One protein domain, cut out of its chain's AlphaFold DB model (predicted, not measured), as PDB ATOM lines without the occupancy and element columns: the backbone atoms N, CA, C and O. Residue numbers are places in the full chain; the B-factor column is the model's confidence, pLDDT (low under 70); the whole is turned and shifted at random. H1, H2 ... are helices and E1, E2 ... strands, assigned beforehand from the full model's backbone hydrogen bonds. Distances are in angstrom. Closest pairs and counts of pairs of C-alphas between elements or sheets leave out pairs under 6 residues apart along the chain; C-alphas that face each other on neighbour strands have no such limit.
ATOM      1  N   VAL A  34      64.825 -25.327  88.138       98.12
ATOM      2  CA  VAL A  34      65.297 -26.595  88.699       98.12
ATOM      3  C   VAL A  34      66.190 -27.278  87.690       98.12
ATOM      4  O   VAL A  34      65.898 -27.291  86.493       98.12
ATOM      5  N   ALA A  35      67.293 -27.836  88.171       98.56
ATOM      6  CA  ALA A  35      68.161 -28.667  87.369       98.56
ATOM      7  C   ALA A  35      68.397 -30.023  88.023       98.56
ATOM      8  O   ALA A  35      68.683 -30.095  89.217       98.56
ATOM      9  N   LEU A  36      68.350 -31.077  87.216       98.81
ATOM     10  CA  LEU A  36      68.901 -32.381  87.548       98.81
ATOM     11  C   LEU A  36      70.241 -32.534  86.830       98.81
ATOM     12  O   LEU A  36      70.302 -32.437  85.604       98.81
ATOM     13  N   VAL A  37      71.307 -32.768  87.591       98.88
ATOM     14  CA  VAL A  37      72.673 -32.916  87.080       98.88
ATOM     15  C   VAL A  37      73.208 -34.281  87.491       98.88
ATOM     16  O   VAL A  37      73.307 -34.583  88.676       98.88
ATOM     17  N   ILE A  38      73.570 -35.116  86.523       98.81
ATOM     18  CA  ILE A  38      74.122 -36.448  86.779       98.81
ATOM     19  C   ILE A  38      75.494 -36.558  86.114       98.81
ATOM     20  O   ILE A  38      75.626 -36.287  84.922       98.81
ATOM     21  N   GLY A  39      76.505 -36.971  86.876       98.62
ATOM     22  CA  GLY A  39      77.839 -37.278  86.360       98.62
ATOM     23  C   GLY A  39      78.265 -38.685  86.751       98.62
ATOM     24  O   GLY A  39      78.433 -38.956  87.935       98.62
ATOM     25  N   ASN A  40      78.470 -39.566  85.777       98.50
ATOM     26  CA  ASN A  40      78.933 -40.931  86.021       98.50
ATOM     27  C   ASN A  40      80.320 -41.134  85.400       98.50
ATOM     28  O   ASN A  40      80.514 -40.941  84.201       98.50
ATOM     29  N   SER A  41      81.278 -41.532  86.231       97.38
ATOM     30  CA  SER A  41      82.697 -41.715  85.916       97.38
ATOM     31  C   SER A  41      83.192 -43.112  86.288       97.38
ATOM     32  O   SER A  41      83.899 -43.744  85.501       97.38
ATOM     33  N   ASN A  42      82.814 -43.602  87.469       96.88
ATOM     34  CA  ASN A  42      83.338 -44.819  88.091       96.88
ATOM     35  C   ASN A  42      82.583 -46.077  87.638       96.88
ATOM     36  O   ASN A  42      82.064 -46.846  88.444       96.88
ATOM     37  N   TYR A  43      82.520 -46.278  86.325       94.69
ATOM     38  CA  TYR A  43      82.017 -47.512  85.733       94.69
ATOM     39  C   TYR A  43      82.941 -48.685  86.055       94.69
ATOM     40  O   TYR A  43      84.166 -48.536  86.020       94.69
ATOM     41  N   GLN A  44      82.366 -49.870  86.279       88.94
ATOM     42  CA  GLN A  44      83.156 -51.098  86.443       88.94
ATOM     43  C   GLN A  44      84.021 -51.389  85.203       88.94
ATOM     44  O   GLN A  44      85.154 -51.854  85.319       88.94
ATOM     45  N   PHE A  45      83.510 -51.043  84.018       84.44
ATOM     46  CA  PHE A  45      84.210 -51.160  82.743       84.44
ATOM     47  C   PHE A  45      84.326 -49.796  82.057       84.44
ATOM     48  O   PHE A  45      83.364 -49.036  82.001       84.44
ATOM     49  N   ALA A  46      85.502 -49.509  81.488       89.38
ATOM     50  CA  ALA A  46      85.802 -48.264  80.771       89.38
ATOM     51  C   ALA A  46      85.478 -46.976  81.573       89.38
ATOM     52  O   ALA A  46      84.672 -46.165  81.114       89.38
ATOM     53  N   PRO A  47      86.087 -46.751  82.753       93.19
ATOM     54  CA  PRO A  47      85.839 -45.549  83.550       93.19
ATOM     55  C   PRO A  47      86.201 -44.261  82.793       93.19
ATOM     56  O   PRO A  47      87.098 -44.242  81.946       93.19
ATOM     57  N   LEU A  48      85.515 -43.165  83.121       94.06
ATOM     58  CA  LEU A  48      85.695 -41.852  82.494       94.06
ATOM     59  C   LEU A  48      86.239 -40.844  83.509       94.06
ATOM     60  O   LEU A  48      85.665 -40.659  84.578       94.06
ATOM     61  N   ALA A  49      87.313 -40.135  83.161       95.19
ATOM     62  CA  ALA A  49      88.017 -39.261  84.104       95.19
ATOM     63  C   ALA A  49      87.253 -37.976  84.490       95.19
ATOM     64  O   ALA A  49      87.440 -37.456  85.590       95.19
ATOM     65  N   ASN A  50      86.408 -37.457  83.596       96.50
ATOM     66  CA  ASN A  50      85.875 -36.093  83.696       96.50
ATOM     67  C   ASN A  50      84.395 -35.951  84.103       96.50
ATOM     68  O   ASN A  50      84.116 -34.980  84.804       96.50
ATOM     69  N   PRO A  51      83.460 -36.873  83.788       97.88
ATOM     70  CA  PRO A  51      82.028 -36.624  83.990       97.88
ATOM     71  C   PRO A  51      81.605 -36.128  85.375       97.88
ATOM     72  O   PRO A  51      80.800 -35.205  85.476       97.88
ATOM     73  N   VAL A  52      82.155 -36.691  86.456       98.56
ATOM     74  CA  VAL A  52      81.872 -36.210  87.821       98.56
ATOM     75  C   VAL A  52      82.398 -34.787  88.047       98.56
ATOM     76  O   VAL A  52      81.732 -33.984  88.702       98.56
ATOM     77  N   ASN A  53      83.574 -34.449  87.516       98.25
ATOM     78  CA  ASN A  53      84.139 -33.101  87.621       98.25
ATOM     79  C   ASN A  53      83.318 -32.091  86.810       98.25
ATOM     80  O   ASN A  53      83.000 -31.014  87.322       98.25
ATOM     81  N   ASP A  54      82.910 -32.466  85.598       98.19
ATOM     82  CA  ASP A  54      82.083 -31.638  84.719       98.19
ATOM     83  C   ASP A  54      80.707 -31.388  85.349       98.19
ATOM     84  O   ASP A  54      80.263 -30.245  85.464       98.19
ATOM     85  N   ALA A  55      80.069 -32.440  85.871       98.56
ATOM     86  CA  ALA A  55      78.805 -32.335  86.590       98.56
ATOM     87  C   ALA A  55      78.923 -31.419  87.822       98.56
ATOM     88  O   ALA A  55      78.080 -30.547  88.012       98.56
ATOM     89  N   LYS A  56      79.994 -31.522  88.623       98.75
ATOM     90  CA  LYS A  56      80.225 -30.608  89.761       98.75
ATOM     91  C   LYS A  56      80.366 -29.150  89.319       98.75
ATOM     92  O   LYS A  56      79.813 -28.255  89.969       98.75
ATOM     93  N   LEU A  57      81.090 -28.900  88.226       98.56
ATOM     94  CA  LEU A  57      81.269 -27.558  87.667       98.56
ATOM     95  C   LEU A  57      79.937 -26.971  87.180       98.56
ATOM     96  O   LEU A  57      79.607 -25.826  87.510       98.56
ATOM     97  N   ILE A  58      79.154 -27.758  86.445       98.62
ATOM     98  CA  ILE A  58      77.830 -27.363  85.959       98.62
ATOM     99  C   ILE A  58      76.879 -27.115  87.128       98.62
ATOM    100  O   ILE A  58      76.264 -26.051  87.180       98.62
ATOM    101  N   SER A  59      76.830 -28.003  88.121       98.81
ATOM    102  CA  SER A  59      76.018 -27.822  89.327       98.81
ATOM    103  C   SER A  59      76.342 -26.518  90.051       98.81
ATOM    104  O   SER A  59      75.442 -25.748  90.387       98.81
ATOM    105  N   LYS A  60      77.631 -26.217  90.260       98.75
ATOM    106  CA  LYS A  60      78.065 -24.954  90.878       98.75
ATOM    107  C   LYS A  60      77.633 -23.741  90.049       98.75
ATOM    108  O   LYS A  60      77.137 -22.763  90.608       98.75
ATOM    109  N   THR A  61      77.799 -23.813  88.732       98.56
ATOM    110  CA  THR A  61      77.439 -22.732  87.807       98.56
ATOM    111  C   THR A  61      75.931 -22.474  87.818       98.56
ATOM    112  O   THR A  61      75.501 -21.334  87.981       98.56
ATOM    113  N   LEU A  62      75.117 -23.527  87.729       98.50
ATOM    114  CA  LEU A  62      73.656 -23.437  87.737       98.50
ATOM    115  C   LEU A  62      73.118 -22.888  89.063       98.50
ATOM    116  O   LEU A  62      72.254 -22.008  89.043       98.50
ATOM    117  N   ARG A  63      73.680 -23.311  90.205       98.50
ATOM    118  CA  ARG A  63      73.362 -22.717  91.517       98.50
ATOM    119  C   ARG A  63      73.629 -21.210  91.525       98.50
ATOM    120  O   ARG A  63      72.764 -20.443  91.938       98.50
ATOM    121  N   GLY A  64      74.769 -20.768  90.986       97.88
ATOM    122  CA  GLY A  64      75.092 -19.341  90.835       97.88
ATOM    123  C   GLY A  64      74.109 -18.564  89.944       97.88
ATOM    124  O   GLY A  64      73.904 -17.369  90.139       97.88
ATOM    125  N   LEU A  65      73.441 -19.241  89.006       96.81
ATOM    126  CA  LEU A  65      72.394 -18.671  88.147       96.81
ATOM    127  C   LEU A  65      70.989 -18.701  88.788       96.81
ATOM    128  O   LEU A  65      70.016 -18.209  88.193       96.81
ATOM    129  N   GLY A  66      70.881 -19.229  90.010       96.75
ATOM    130  CA  GLY A  66      69.647 -19.332  90.787       96.75
ATOM    131  C   GLY A  66      68.794 -20.553  90.449       96.75
ATOM    132  O   GLY A  66      67.578 -20.466  90.573       96.75
ATOM    133  N   PHE A  67      69.403 -21.642  89.973       98.19
ATOM    134  CA  PHE A  67      68.739 -22.945  89.922       98.19
ATOM    135  C   PHE A  67      68.773 -23.620  91.295       98.19
ATOM    136  O   PHE A  67      69.807 -23.635  91.966       98.19
ATOM    137  N   GLU A  68      67.667 -24.255  91.662       98.19
ATOM    138  CA  GLU A  68      67.679 -25.388  92.576       98.19
ATOM    139  C   GLU A  68      68.312 -26.576  91.843       98.19
ATOM    140  O   GLU A  68      67.855 -26.954  90.766       98.19
ATOM    141  N   VAL A  69      69.400 -27.134  92.376       98.75
ATOM    142  CA  VAL A  69      70.158 -28.190  91.691       98.75
ATOM    143  C   VAL A  69      70.118 -29.482  92.493       98.75
ATOM    144  O   VAL A  69      70.674 -29.539  93.593       98.75
ATOM    145  N   LEU A  70      69.519 -30.503  91.883       98.75
ATOM    146  CA  LEU A  70      69.527 -31.900  92.292       98.75
ATOM    147  C   LEU A  70      70.715 -32.579  91.594       98.75
ATOM    148  O   LEU A  70      70.629 -32.895  90.408       98.75
ATOM    149  N   ASP A  71      71.852 -32.737  92.275       98.75
ATOM    150  CA  ASP A  71      73.056 -33.330  91.685       98.75
ATOM    151  C   ASP A  71      73.396 -34.715  92.233       98.75
ATOM    152  O   ASP A  71      73.335 -34.981  93.433       98.75
ATOM    153  N   HIS A  72      73.784 -35.610  91.326       98.81
ATOM    154  CA  HIS A  72      74.155 -36.983  91.636       98.81
ATOM    155  C   HIS A  72      75.427 -37.393  90.894       98.81
ATOM    156  O   HIS A  72      75.633 -37.041  89.731       98.81
ATOM    157  N   TYR A  73      76.267 -38.177  91.570       98.69
ATOM    158  CA  TYR A  73      77.564 -38.605  91.058       98.69
ATOM    159  C   TYR A  73      77.723 -40.108  91.239       98.69
ATOM    160  O   TYR A  73      77.443 -40.608  92.327       98.69
ATOM    161  N   ASP A  74      78.174 -40.795  90.190       98.56
ATOM    162  CA  ASP A  74      78.421 -42.241  90.185       98.56
ATOM    163  C   ASP A  74      77.244 -43.047  90.751       98.56
ATOM    164  O   ASP A  74      77.372 -43.809  91.709       98.56
ATOM    165  N   ILE A  75      76.060 -42.837  90.175       98.62
ATOM    166  CA  ILE A  75      74.833 -43.476  90.649       98.62
ATOM    167  C   ILE A  75      74.398 -44.641  89.766       98.62
ATOM    168  O   ILE A  75      74.505 -44.619  88.536       98.62
ATOM    169  N   ASN A  76      73.883 -45.665  90.441       98.31
ATOM    170  CA  ASN A  76      73.361 -46.875  89.827       98.31
ATOM    171  C   ASN A  76      72.019 -46.645  89.112       98.31
ATOM    172  O   ASN A  76      71.388 -45.589  89.252       98.31
ATOM    173  N   GLN A  77      71.549 -47.652  88.376       97.88
ATOM    174  CA  GLN A  77      70.333 -47.545  87.572       97.88
ATOM    175  C   GLN A  77      69.111 -47.131  88.401       97.88
ATOM    176  O   GLN A  77      68.348 -46.236  88.022       97.88
ATOM    177  N   LYS A  78      68.914 -47.782  89.551       98.25
ATOM    178  CA  LYS A  78      67.769 -47.534  90.433       98.25
ATOM    179  C   LYS A  78      67.767 -46.091  90.939       98.25
ATOM    180  O   LYS A  78      66.718 -45.443  90.930       98.25
ATOM    181  N   SER A  79      68.927 -45.591  91.350       98.62
ATOM    182  CA  SER A  79      69.110 -44.217  91.809       98.62
ATOM    183  C   SER A  79      68.903 -43.210  90.682       98.62
ATOM    184  O   SER A  79      68.246 -42.201  90.911       98.62
ATOM    185  N   MET A  80      69.353 -43.496  89.452       98.50
ATOM    186  CA  MET A  80      69.079 -42.631  88.295       98.50
ATOM    187  C   MET A  80      67.579 -42.532  88.011       98.50
ATOM    188  O   MET A  80      67.057 -41.430  87.856       98.50
ATOM    189  N   LYS A  81      66.863 -43.667  88.007       98.00
ATOM    190  CA  LYS A  81      65.403 -43.694  87.810       98.00
ATOM    191  C   LYS A  81      64.692 -42.851  88.874       98.00
ATOM    192  O   LYS A  81      63.815 -42.062  88.544       98.00
ATOM    193  N   ARG A  82      65.098 -42.983  90.142       98.38
ATOM    194  CA  ARG A  82      64.548 -42.189  91.253       98.38
ATOM    195  C   ARG A  82      64.869 -40.702  91.130       98.38
ATOM    196  O   ARG A  82      63.979 -39.896  91.347       98.38
ATOM    197  N   ALA A  83      66.090 -40.343  90.745       98.56
ATOM    198  CA  ALA A  83      66.480 -38.949  90.554       98.56
ATOM    199  C   ALA A  83      65.658 -38.267  89.447       98.56
ATOM    200  O   ALA A  83      65.211 -37.141  89.629       98.56
ATOM    201  N   ILE A  84      65.405 -38.967  88.334       98.19
ATOM    202  CA  ILE A  84      64.565 -38.462  87.235       98.19
ATOM    203  C   ILE A  84      63.119 -38.258  87.694       98.19
ATOM    204  O   ILE A  84      62.547 -37.212  87.406       98.19
ATOM    205  N   LEU A  85      62.546 -39.218  88.429       97.38
ATOM    206  CA  LEU A  85      61.193 -39.085  88.980       97.38
ATOM    207  C   LEU A  85      61.096 -37.893  89.936       97.38
ATOM    208  O   LEU A  85      60.294 -37.002  89.698       97.38
ATOM    209  N   ASN A  86      61.990 -37.817  90.926       98.06
ATOM    210  CA  ASN A  86      62.015 -36.712  91.888       98.06
ATOM    211  C   ASN A  86      62.186 -35.347  91.199       98.06
ATOM    212  O   ASN A  86      61.656 -34.344  91.662       98.06
ATOM    213  N   PHE A  87      62.946 -35.291  90.100       98.06
ATOM    214  CA  PHE A  87      63.085 -34.078  89.303       98.06
ATOM    215  C   PHE A  87      61.775 -33.689  88.609       98.06
ATOM    216  O   PHE A  87      61.421 -32.514  88.627       98.06
ATOM    217  N   GLY A  88      61.050 -34.655  88.040       96.69
ATOM    218  CA  GLY A  88      59.711 -34.438  87.485       96.69
ATOM    219  C   GLY A  88      58.728 -33.918  88.529       96.69
ATOM    220  O   GLY A  88      58.127 -32.869  88.314       96.69
ATOM    221  N   ASP A  89      58.657 -34.589  89.682       96.75
ATOM    222  CA  ASP A  89      57.804 -34.188  90.808       96.75
ATOM    223  C   ASP A  89      58.120 -32.744  91.230       96.75
ATOM    224  O   ASP A  89      57.231 -31.913  91.404       96.75
ATOM    225  N   ARG A  90      59.412 -32.393  91.295       97.50
ATOM    226  CA  ARG A  90      59.844 -31.042  91.661       97.50
ATOM    227  C   ARG A  90      59.453 -29.977  90.631       97.50
ATOM    228  O   ARG A  90      59.163 -28.841  91.010       97.50
ATOM    229  N   LEU A  91      59.466 -30.310  89.340       96.69
ATOM    230  CA  LEU A  91      58.993 -29.407  88.287       96.69
ATOM    231  C   LEU A  91      57.481 -29.173  88.397       96.69
ATOM    232  O   LEU A  91      57.045 -28.030  88.264       96.69
ATOM    233  N   GLU A  92      56.708 -30.225  88.675       95.06
ATOM    234  CA  GLU A  92      55.257 -30.143  88.872       95.06
ATOM    235  C   GLU A  92      54.908 -29.287  90.099       95.06
ATOM    236  O   GLU A  92      54.098 -28.364  89.999       95.06
ATOM    237  N   GLU A  93      55.583 -29.517  91.230       95.31
ATOM    238  CA  GLU A  93      55.396 -28.758  92.476       95.31
ATOM    239  C   GLU A  93      55.593 -27.244  92.298       95.31
ATOM    240  O   GLU A  93      54.865 -26.442  92.885       95.31
ATOM    241  N   LEU A  94      56.593 -26.839  91.509       94.19
ATOM    242  CA  LEU A  94      56.898 -25.426  91.256       94.19
ATOM    243  C   LEU A  94      56.023 -24.814  90.154       94.19
ATOM    244  O   LEU A  94      55.997 -23.592  89.983       94.19
ATOM    245  N   GLY A  95      55.288 -25.654  89.430       91.44
ATOM    246  CA  GLY A  95      54.266 -25.263  88.481       91.44
ATOM    247  C   GLY A  95      54.786 -24.786  87.127       91.44
ATOM    248  O   GLY A  95      55.982 -24.728  86.825       91.44
ATOM    249  N   LYS A  96      53.819 -24.405  86.293       92.06
ATOM    250  CA  LYS A  96      53.953 -24.174  84.847       92.06
ATOM    251  C   LYS A  96      54.971 -23.110  84.443       92.06
ATOM    252  O   LYS A  96      55.485 -23.181  83.339       92.06
ATOM    253  N   ASP A  97      55.314 -22.147  85.293       92.38
ATOM    254  CA  ASP A  97      56.288 -21.101  84.934       92.38
ATOM    255  C   ASP A  97      57.758 -21.548  85.062       92.38
ATOM    256  O   ASP A  97      58.673 -20.833  84.628       92.38
ATOM    257  N   THR A  98      57.988 -22.743  85.616       94.81
ATOM    258  CA  THR A  98      59.308 -23.286  85.952       94.81
ATOM    259  C   THR A  98      60.176 -23.570  84.727       94.81
ATOM    260  O   THR A  98      59.720 -24.047  83.687       94.81
ATOM    261  N   VAL A  99      61.477 -23.307  84.852       95.81
ATOM    262  CA  VAL A  99      62.502 -23.755  83.900       95.81
ATOM    263  C   VAL A  99      63.131 -25.046  84.407       95.81
ATOM    264  O   VAL A  99      63.739 -25.045  85.477       95.81
ATOM    265  N   GLY A 100      63.028 -26.112  83.619       97.44
ATOM    266  CA  GLY A 100      63.697 -27.382  83.870       97.44
ATOM    267  C   GLY A 100      64.985 -27.502  83.062       97.44
ATOM    268  O   GLY A 100      65.029 -27.153  81.882       97.44
ATOM    269  N   LEU A 101      66.047 -28.011  83.681       98.31
ATOM    270  CA  LEU A 101      67.286 -28.354  82.989       98.31
ATOM    271  C   LEU A 101      67.764 -29.742  83.406       98.31
ATOM    272  O   LEU A 101      68.031 -29.991  84.573       98.31
ATOM    273  N   PHE A 102      67.931 -30.636  82.445       98.50
ATOM    274  CA  PHE A 102      68.603 -31.906  82.658       98.50
ATOM    275  C   PHE A 102      70.009 -31.857  82.061       98.50
ATOM    276  O   PHE A 102      70.176 -31.557  80.877       98.50
ATOM    277  N   TYR A 103      71.013 -32.160  82.877       98.56
ATOM    278  CA  TYR A 103      72.396 -32.336  82.458       98.56
ATOM    279  C   TYR A 103      72.854 -33.751  82.794       98.56
ATOM    280  O   TYR A 103      72.744 -34.193  83.939       98.56
ATOM    281  N   TYR A 104      73.423 -34.436  81.811       98.50
ATOM    282  CA  TYR A 104      74.065 -35.728  82.011       98.50
ATOM    283  C   TYR A 104      75.459 -35.730  81.399       98.50
ATOM    284  O   TYR A 104      75.600 -35.385  80.226       98.50
ATOM    285  N   ALA A 105      76.447 -36.181  82.166       98.12
ATOM    286  CA  ALA A 105      77.771 -36.532  81.676       98.12
ATOM    287  C   ALA A 105      78.084 -37.996  82.006       98.12
ATOM    288  O   ALA A 105      77.897 -38.436  83.144       98.12
ATOM    289  N   GLY A 106      78.577 -38.751  81.026       96.69
ATOM    290  CA  GLY A 106      78.909 -40.166  81.205       96.69
ATOM    291  C   GLY A 106      78.861 -40.970  79.909       96.69
ATOM    292  O   GLY A 106      78.864 -40.425  78.803       96.69
ATOM    293  N   HIS A 107      78.804 -42.294  80.036       95.75
ATOM    294  CA  HIS A 107      78.588 -43.176  78.893       95.75
ATOM    295  C   HIS A 107      77.167 -43.040  78.355       95.75
ATOM    296  O   HIS A 107      76.180 -43.109  79.085       95.75
ATOM    297  N   GLY A 108      77.075 -42.911  77.037       93.56
ATOM    298  CA  GLY A 108      75.826 -42.981  76.301       93.56
ATOM    299  C   GLY A 108      75.942 -43.981  75.162       93.56
ATOM    300  O   GLY A 108      77.030 -44.270  74.658       93.56
ATOM    301  N   VAL A 109      74.803 -44.521  74.742       92.75
ATOM    302  CA  VAL A 109      74.738 -45.395  73.569       92.75
ATOM    303  C   VAL A 109      73.492 -45.097  72.757       92.75
ATOM    304  O   VAL A 109      72.449 -44.741  73.303       92.75
ATOM    305  N   GLN A 110      73.595 -45.249  71.438       91.06
ATOM    306  CA  GLN A 110      72.433 -45.217  70.562       91.06
ATOM    307  C   GLN A 110      72.104 -46.610  70.022       91.06
ATOM    308  O   GLN A 110      72.871 -47.194  69.254       91.06
ATOM    309  N   VAL A 111      70.923 -47.118  70.356       90.19
ATOM    310  CA  VAL A 111      70.402 -48.395  69.855       90.19
ATOM    311  C   VAL A 111      69.101 -48.130  69.115       90.19
ATOM    312  O   VAL A 111      68.194 -47.499  69.645       90.19
ATOM    313  N   ARG A 112      69.032 -48.562  67.848       88.44
ATOM    314  CA  ARG A 112      67.833 -48.434  66.992       88.44
ATOM    315  C   ARG A 112      67.236 -47.013  66.944       88.44
ATOM    316  O   ARG A 112      66.031 -46.846  66.842       88.44
ATOM    317  N   GLY A 113      68.093 -45.991  67.005       88.50
ATOM    318  CA  GLY A 113      67.687 -44.580  66.978       88.50
ATOM    319  C   GLY A 113      67.351 -43.971  68.346       88.50
ATOM    320  O   GLY A 113      67.249 -42.751  68.441       88.50
ATOM    321  N   ASN A 114      67.271 -44.773  69.411       90.75
ATOM    322  CA  ASN A 114      67.042 -44.305  70.780       90.75
ATOM    323  C   ASN A 114      68.371 -44.073  71.502       90.75
ATOM    324  O   ASN A 114      69.312 -44.847  71.321       90.75
ATOM    325  N   ASN A 115      68.459 -43.005  72.300       93.06
ATOM    326  CA  ASN A 115      69.655 -42.705  73.089       93.06
ATOM    327  C   ASN A 115      69.437 -43.190  74.521       93.06
ATOM    328  O   ASN A 115      68.386 -42.926  75.102       93.06
ATOM    329  N   TYR A 116      70.443 -43.844  75.083       95.81
ATOM    330  CA  TYR A 116      70.406 -44.376  76.436       95.81
ATOM    331  C   TYR A 116      71.556 -43.807  77.256       95.81
ATOM    332  O   TYR A 116      72.665 -43.635  76.746       95.81
ATOM    333  N   LEU A 117      71.262 -43.529  78.522       96.38
ATOM    334  CA  LEU A 117      72.195 -43.099  79.552       96.38
ATOM    335  C   LEU A 117      72.635 -44.334  80.335       96.38
ATOM    336  O   LEU A 117      71.783 -45.109  80.780       96.38
ATOM    337  N   ILE A 118      73.943 -44.521  80.499       96.75
ATOM    338  CA  ILE A 118      74.488 -45.722  81.130       96.75
ATOM    339  C   ILE A 118      74.769 -45.449  82.624       96.75
ATOM    340  O   ILE A 118      75.556 -44.543  82.948       96.75
ATOM    341  N   PRO A 119      74.138 -46.191  83.552       97.56
ATOM    342  CA  PRO A 119      74.468 -46.147  84.975       97.56
ATOM    343  C   PRO A 119      75.785 -46.875  85.285       97.56
ATOM    344  O   PRO A 119      76.261 -47.677  84.484       97.56
ATOM    345  N   ILE A 120      76.397 -46.591  86.440       97.25
ATOM    346  CA  ILE A 120      77.725 -47.147  86.783       97.25
ATOM    347  C   ILE A 120      77.748 -48.672  86.979       97.25
ATOM    348  O   ILE A 120      78.810 -49.284  86.884       97.25
ATOM    349  N   ASP A 121      76.587 -49.264  87.259       96.38
ATOM    350  CA  ASP A 121      76.378 -50.689  87.514       96.38
ATOM    351  C   ASP A 121      75.795 -51.440  86.311       96.38
ATOM    352  O   ASP A 121      75.401 -52.588  86.459       96.38
ATOM    353  N   ALA A 122      75.719 -50.810  85.134       95.31
ATOM    354  CA  ALA A 122      75.163 -51.452  83.948       95.31
ATOM    355  C   ALA A 122      76.036 -52.622  83.463       95.31
ATOM    356  O   ALA A 122      77.217 -52.439  83.156       95.31
ATOM    357  N   GLU A 123      75.418 -53.788  83.285       93.19
ATOM    358  CA  GLU A 123      76.054 -54.990  82.737       93.19
ATOM    359  C   GLU A 123      75.560 -55.249  81.304       93.19
ATOM    360  O   GLU A 123      74.555 -55.916  81.075       93.19
ATOM    361  N   ILE A 124      76.245 -54.679  80.304       91.19
ATOM    362  CA  ILE A 124      75.794 -54.721  78.901       91.19
ATOM    363  C   ILE A 124      76.737 -55.575  78.050       91.19
ATOM    364  O   ILE A 124      77.735 -55.079  77.522       91.19
ATOM    365  N   ASP A 125      76.361 -56.835  77.839       88.75
ATOM    366  CA  ASP A 125      77.094 -57.761  76.968       88.75
ATOM    367  C   ASP A 125      76.595 -57.721  75.516       88.75
ATOM    368  O   ASP A 125      77.353 -57.929  74.561       88.75
ATOM    369  N   ARG A 126      75.293 -57.486  75.320       88.94
ATOM    370  CA  ARG A 126      74.619 -57.520  74.015       88.94
ATOM    371  C   ARG A 126      73.708 -56.310  73.844       88.94
ATOM    372  O   ARG A 126      73.195 -55.742  74.798       88.94
ATOM    373  N   GLU A 127      73.404 -55.971  72.588       87.94
ATOM    374  CA  GLU A 127      72.524 -54.833  72.256       87.94
ATOM    375  C   GLU A 127      71.161 -54.894  72.975       87.94
ATOM    376  O   GLU A 127      70.630 -53.863  73.370       87.94
ATOM    377  N   ARG A 128      70.608 -56.097  73.169       89.12
ATOM    378  CA  ARG A 128      69.317 -56.317  73.843       89.12
ATOM    379  C   ARG A 128      69.335 -56.025  75.346       89.12
ATOM    380  O   ARG A 128      68.268 -55.830  75.916       89.12
ATOM    381  N   ASP A 129      70.510 -56.013  75.969       93.12
ATOM    382  CA  ASP A 129      70.647 -55.767  77.406       93.12
ATOM    383  C   ASP A 129      70.548 -54.259  77.694       93.12
ATOM    384  O   ASP A 129      70.122 -53.860  78.771       93.12
ATOM    385  N   VAL A 130      70.816 -53.403  76.696       93.50
ATOM    386  CA  VAL A 130      70.714 -51.935  76.806       93.50
ATOM    387  C   VAL A 130      69.329 -51.485  77.275       93.50
ATOM    388  O   VAL A 130      69.234 -50.609  78.127       93.50
ATOM    389  N   ASP A 131      68.257 -52.089  76.760       91.12
ATOM    390  CA  ASP A 131      66.884 -51.735  77.151       91.12
ATOM    391  C   ASP A 131      66.570 -52.079  78.618       91.12
ATOM    392  O   ASP A 131      65.669 -51.487  79.213       91.12
ATOM    393  N   ILE A 132      67.298 -53.040  79.194       93.94
ATOM    394  CA  ILE A 132      67.097 -53.537  80.560       93.94
ATOM    395  C   ILE A 132      68.001 -52.783  81.538       93.94
ATOM    396  O   ILE A 132      67.539 -52.373  82.603       93.94
ATOM    397  N   GLU A 133      69.261 -52.572  81.155       95.50
ATOM    398  CA  GLU A 133      70.345 -52.095  82.019       95.50
ATOM    399  C   GLU A 133      70.569 -50.577  81.948       95.50
ATOM    400  O   GLU A 133      71.070 -49.971  82.898       95.50
ATOM    401  N   ALA A 134      70.129 -49.913  80.879       95.75
ATOM    402  CA  ALA A 134      70.283 -48.471  80.714       95.75
ATOM    403  C   ALA A 134      68.971 -47.696  80.933       95.75
ATOM    404  O   ALA A 134      67.897 -48.256  81.157       95.75
ATOM    405  N   LEU A 135      69.055 -46.364  80.883       96.94
ATOM    406  CA  LEU A 135      67.889 -45.484  80.944       96.94
ATOM    407  C   LEU A 135      67.689 -44.781  79.608       96.94
ATOM    408  O   LEU A 135      68.604 -44.138  79.103       96.94
ATOM    409  N   SER A 136      66.481 -44.845  79.058       95.38
ATOM    410  CA  SER A 136      66.152 -44.125  77.830       95.38
ATOM    411  C   SER A 136      66.116 -42.612  78.065       95.38
ATOM    412  O   SER A 136      65.426 -42.123  78.962       95.38
ATOM    413  N   ALA A 137      66.801 -41.846  77.214       94.38
ATOM    414  CA  ALA A 137      66.710 -40.388  77.213       94.38
ATOM    415  C   ALA A 137      65.287 -39.907  76.869       94.38
ATOM    416  O   ALA A 137      64.868 -38.837  77.311       94.38
ATOM    417  N   GLN A 138      64.513 -40.710  76.127       93.19
ATOM    418  CA  GLN A 138      63.097 -40.445  75.881       93.19
ATOM    419  C   GLN A 138      62.271 -40.495  77.171       93.19
ATOM    420  O   GLN A 138      61.326 -39.723  77.297       93.19
ATOM    421  N   SER A 139      62.630 -41.337  78.146       92.31
ATOM    422  CA  SER A 139      61.954 -41.341  79.449       92.31
ATOM    423  C   SER A 139      62.189 -40.034  80.206       92.31
ATOM    424  O   SER A 139      61.245 -39.498  80.773       92.31
ATOM    425  N   VAL A 140      63.401 -39.469  80.145       94.56
ATOM    426  CA  VAL A 140      63.703 -38.153  80.740       94.56
ATOM    427  C   VAL A 140      62.883 -37.050  80.071       94.56
ATOM    428  O   VAL A 140      62.242 -36.255  80.754       94.56
ATOM    429  N   LEU A 141      62.850 -37.039  78.733       93.25
ATOM    430  CA  LEU A 141      62.010 -36.123  77.954       93.25
ATOM    431  C   LEU A 141      60.531 -36.241  78.339       93.25
ATOM    432  O   LEU A 141      59.872 -35.223  78.522       93.25
ATOM    433  N   GLY A 142      60.022 -37.468  78.477       93.31
ATOM    434  CA  GLY A 142      58.645 -37.737  78.884       93.31
ATOM    435  C   GLY A 142      58.330 -37.188  80.274       93.31
ATOM    436  O   GLY A 142      57.321 -36.511  80.437       93.31
ATOM    437  N   THR A 143      59.218 -37.403  81.248       92.94
ATOM    438  CA  THR A 143      59.071 -36.854  82.605       92.94
ATOM    439  C   THR A 143      59.050 -35.325  82.604       92.94
ATOM    440  O   THR A 143      58.186 -34.727  83.234       92.94
ATOM    441  N   MET A 144      59.953 -34.678  81.863       92.75
ATOM    442  CA  MET A 144      59.980 -33.214  81.767       92.75
ATOM    443  C   MET A 144      58.756 -32.655  81.028       92.75
ATOM    444  O   MET A 144      58.244 -31.605  81.396       92.75
ATOM    445  N   ALA A 145      58.273 -33.346  79.990       90.06
ATOM    446  CA  ALA A 145      57.077 -32.944  79.252       90.06
ATOM    447  C   ALA A 145      55.803 -33.065  80.100       90.06
ATOM    448  O   ALA A 145      54.924 -32.215  79.990       90.06
ATOM    449  N   TYR A 146      55.723 -34.087  80.958       89.81
ATOM    450  CA  TYR A 146      54.588 -34.305  81.857       89.81
ATOM    451  C   TYR A 146      54.405 -33.173  82.876       89.81
ATOM    452  O   TYR A 146      53.277 -32.860  83.235       89.81
ATOM    453  N   ALA A 147      55.490 -32.517  83.295       88.69
ATOM    454  CA  ALA A 147      55.421 -31.409  84.247       88.69
ATOM    455  C   ALA A 147      54.787 -30.123  83.670       88.69
ATOM    456  O   ALA A 147      54.555 -29.175  84.418       88.69
ATOM    457  N   GLU A 148      54.549 -30.057  82.350       88.56
ATOM    458  CA  GLU A 148      53.941 -28.913  81.641       88.56
ATOM    459  C   GLU A 148      54.574 -27.548  81.977       88.56
ATOM    460  O   GLU A 148      53.934 -26.493  81.938       88.56
ATOM    461  N   ASN A 149      55.863 -27.554  82.313       89.12
ATOM    462  CA  ASN A 149      56.588 -26.356  82.687       89.12
ATOM    463  C   ASN A 149      57.054 -25.568  81.451       89.12
ATOM    464  O   ASN A 149      57.214 -26.091  80.349       89.12
ATOM    465  N   ARG A 150      57.297 -24.273  81.648       86.06
ATOM    466  CA  ARG A 150      57.447 -23.270  80.588       86.06
ATOM    467  C   ARG A 150      58.544 -23.591  79.585       86.06
ATOM    468  O   ARG A 150      58.429 -23.235  78.414       86.06
ATOM    469  N   LEU A 151      59.655 -24.150  80.059       91.19
ATOM    470  CA  LEU A 151      60.835 -24.384  79.238       91.19
ATOM    471  C   LEU A 151      61.693 -25.508  79.807       91.19
ATOM    472  O   LEU A 151      62.058 -25.472  80.981       91.19
ATOM    473  N   ASN A 152      62.081 -26.436  78.936       93.50
ATOM    474  CA  ASN A 152      62.933 -27.569  79.263       93.50
ATOM    475  C   ASN A 152      64.209 -27.565  78.420       93.50
ATOM    476  O   ASN A 152      64.156 -27.506  77.192       93.50
ATOM    477  N   PHE A 153      65.355 -27.654  79.091       94.94
ATOM    478  CA  PHE A 153      66.667 -27.835  78.477       94.94
ATOM    479  C   PHE A 153      67.199 -29.232  78.765       94.94
ATOM    480  O   PHE A 153      67.124 -29.706  79.896       94.94
ATOM    481  N   ILE A 154      67.792 -29.864  77.756       95.12
ATOM    482  CA  ILE A 154      68.481 -31.145  77.900       95.12
ATOM    483  C   ILE A 154      69.872 -31.016  77.303       95.12
ATOM    484  O   ILE A 154      70.025 -30.670  76.132       95.12
ATOM    485  N   ILE A 155      70.879 -31.317  78.116       95.75
ATOM    486  CA  ILE A 155      72.286 -31.312  77.735       95.75
ATOM    487  C   ILE A 155      72.848 -32.695  78.057       95.75
ATOM    488  O   ILE A 155      72.796 -33.148  79.199       95.75
ATOM    489  N   MET A 156      73.363 -33.377  77.037       93.38
ATOM    490  CA  MET A 156      73.984 -34.693  77.179       93.38
ATOM    491  C   MET A 156      75.434 -34.612  76.712       93.38
ATOM    492  O   MET A 156      75.694 -34.583  75.508       93.38
ATOM    493  N   ASP A 157      76.354 -34.598  77.668       93.75
ATOM    494  CA  ASP A 157      77.787 -34.758  77.446       93.75
ATOM    495  C   ASP A 157      78.150 -36.248  77.508       93.75
ATOM    496  O   ASP A 157      78.660 -36.783  78.493       93.75
ATOM    497  N   ALA A 158      77.747 -36.960  76.460       84.69
ATOM    498  CA  ALA A 158      77.919 -38.397  76.363       84.69
ATOM    499  C   ALA A 158      78.264 -38.810  74.937       84.69
ATOM    500  O   ALA A 158      77.786 -38.234  73.952       84.69
ATOM    501  N   CYS A 159      79.051 -39.879  74.815       77.12
ATOM    502  CA  CYS A 159      79.231 -40.535  73.528       77.12
ATOM    503  C   CYS A 159      77.870 -41.039  73.019       77.12
ATOM    504  O   CYS A 159      77.070 -41.575  73.773       77.12
ATOM    505  N   ARG A 160      77.590 -40.872  71.722       68.38
ATOM    506  CA  ARG A 160      76.346 -41.359  71.080       68.38
ATOM    507  C   ARG A 160      76.600 -42.463  70.054       68.38
ATOM    508  O   ARG A 160      75.731 -42.804  69.256       68.38
TER     509      ARG A 160
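AT A GLANCE: This is residues 34 to 160 of the 175 residues of the protein "CASPASE_P20 domain-containing protein" of Rhodospirillaceae bacterium (UniProt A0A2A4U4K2). A four-stranded parallel sheet forms the middle layer, with H1 over one face and H2 and H4 side by side over the other. At one end of this slab, E3 turns sharply into the small hairpin E4 and E5, which makes a head with the short helix H3. The printed part has 127 residues, with four named helices and six named strands in the order E1 H1 E2 H2 E3 E4 E5 H3 H4 E6; the large sheet runs E2 E1 E3 E6, and the class is mixed, helices and strands. The whole is compact, with a radius of gyration of the C-alphas of 14.1 A, and elongated, spanning 43 by 28 by 22 A.

IN THESE COORDINATES: E1, residues 34 to 39, begins at C-alpha 34 (65.297, -26.595, 88.699). H1 is residues 51 to 64, 19.8 A long, and E2 is residues 68 to 73. H2, residues 77 to 94, is the longest helix at 26.1 A, beginning at C-alpha 77 (70.333, -47.545, 87.572). E3, residues 99 to 106, measures 23.4 A; E4 is residues 108 to 111 and E5 residues 114 to 117. H3 is residues 127 to 133, H4 residues 137 to 146, 14.3 A long. E6, residues 151 to 158, measures 22.3 A and ends at C-alpha 158 (77.919, -38.397, 76.363).

HOW THE PARTS SIT: E1 is parallel to E2, with N 37 and O 70 2.9 A apart, and to E3, with N 103 and O 36 2.8 A apart. E3 is parallel to the edge strand E6, with N 102 and O 153 2.8 A apart. E1, H1, E2 form a strand-helix-strand unit, two parallel neighbour strands joined through a helix, with a right-handed crossover; E2, H2, E3 form a split one, with E1 between its strands, also right-handed. H1 is on the sheet at a height of 7.8 A, along the strands. H2, at 9.5 A, and H4, at 9.9 A, are on the opposite face, making three layers. Residues 84 to 91 of H2 touch H4 at a shallow tilt of 23 degrees, the same way; the closest C-alphas, of Gly 88 and Thr 143, are 5.5 A apart. E3 runs on into E4 at 91 degrees. In the antiparallel hairpin E4 and E5, N 116 and O 109 are 2.8 A apart. The closest C-alphas of E4 and H3, Val 111 and Glu 127, are 7.2 A apart. In H1, H2 and H4 every O i to N i+4 pair is within hydrogen-bond range; in H3 1 of 3 is, beside 2 of 4 O i to N i+3 pairs.

THE WHOLE: The two C-alphas farthest apart, of Asp 97 and Asp 125, are 42.9 A apart. The printed part has no cut. The link from E1 to H1, 11 residues, is long. The mean pLDDT of the printed part is 94.8, and residue 160 is under 70.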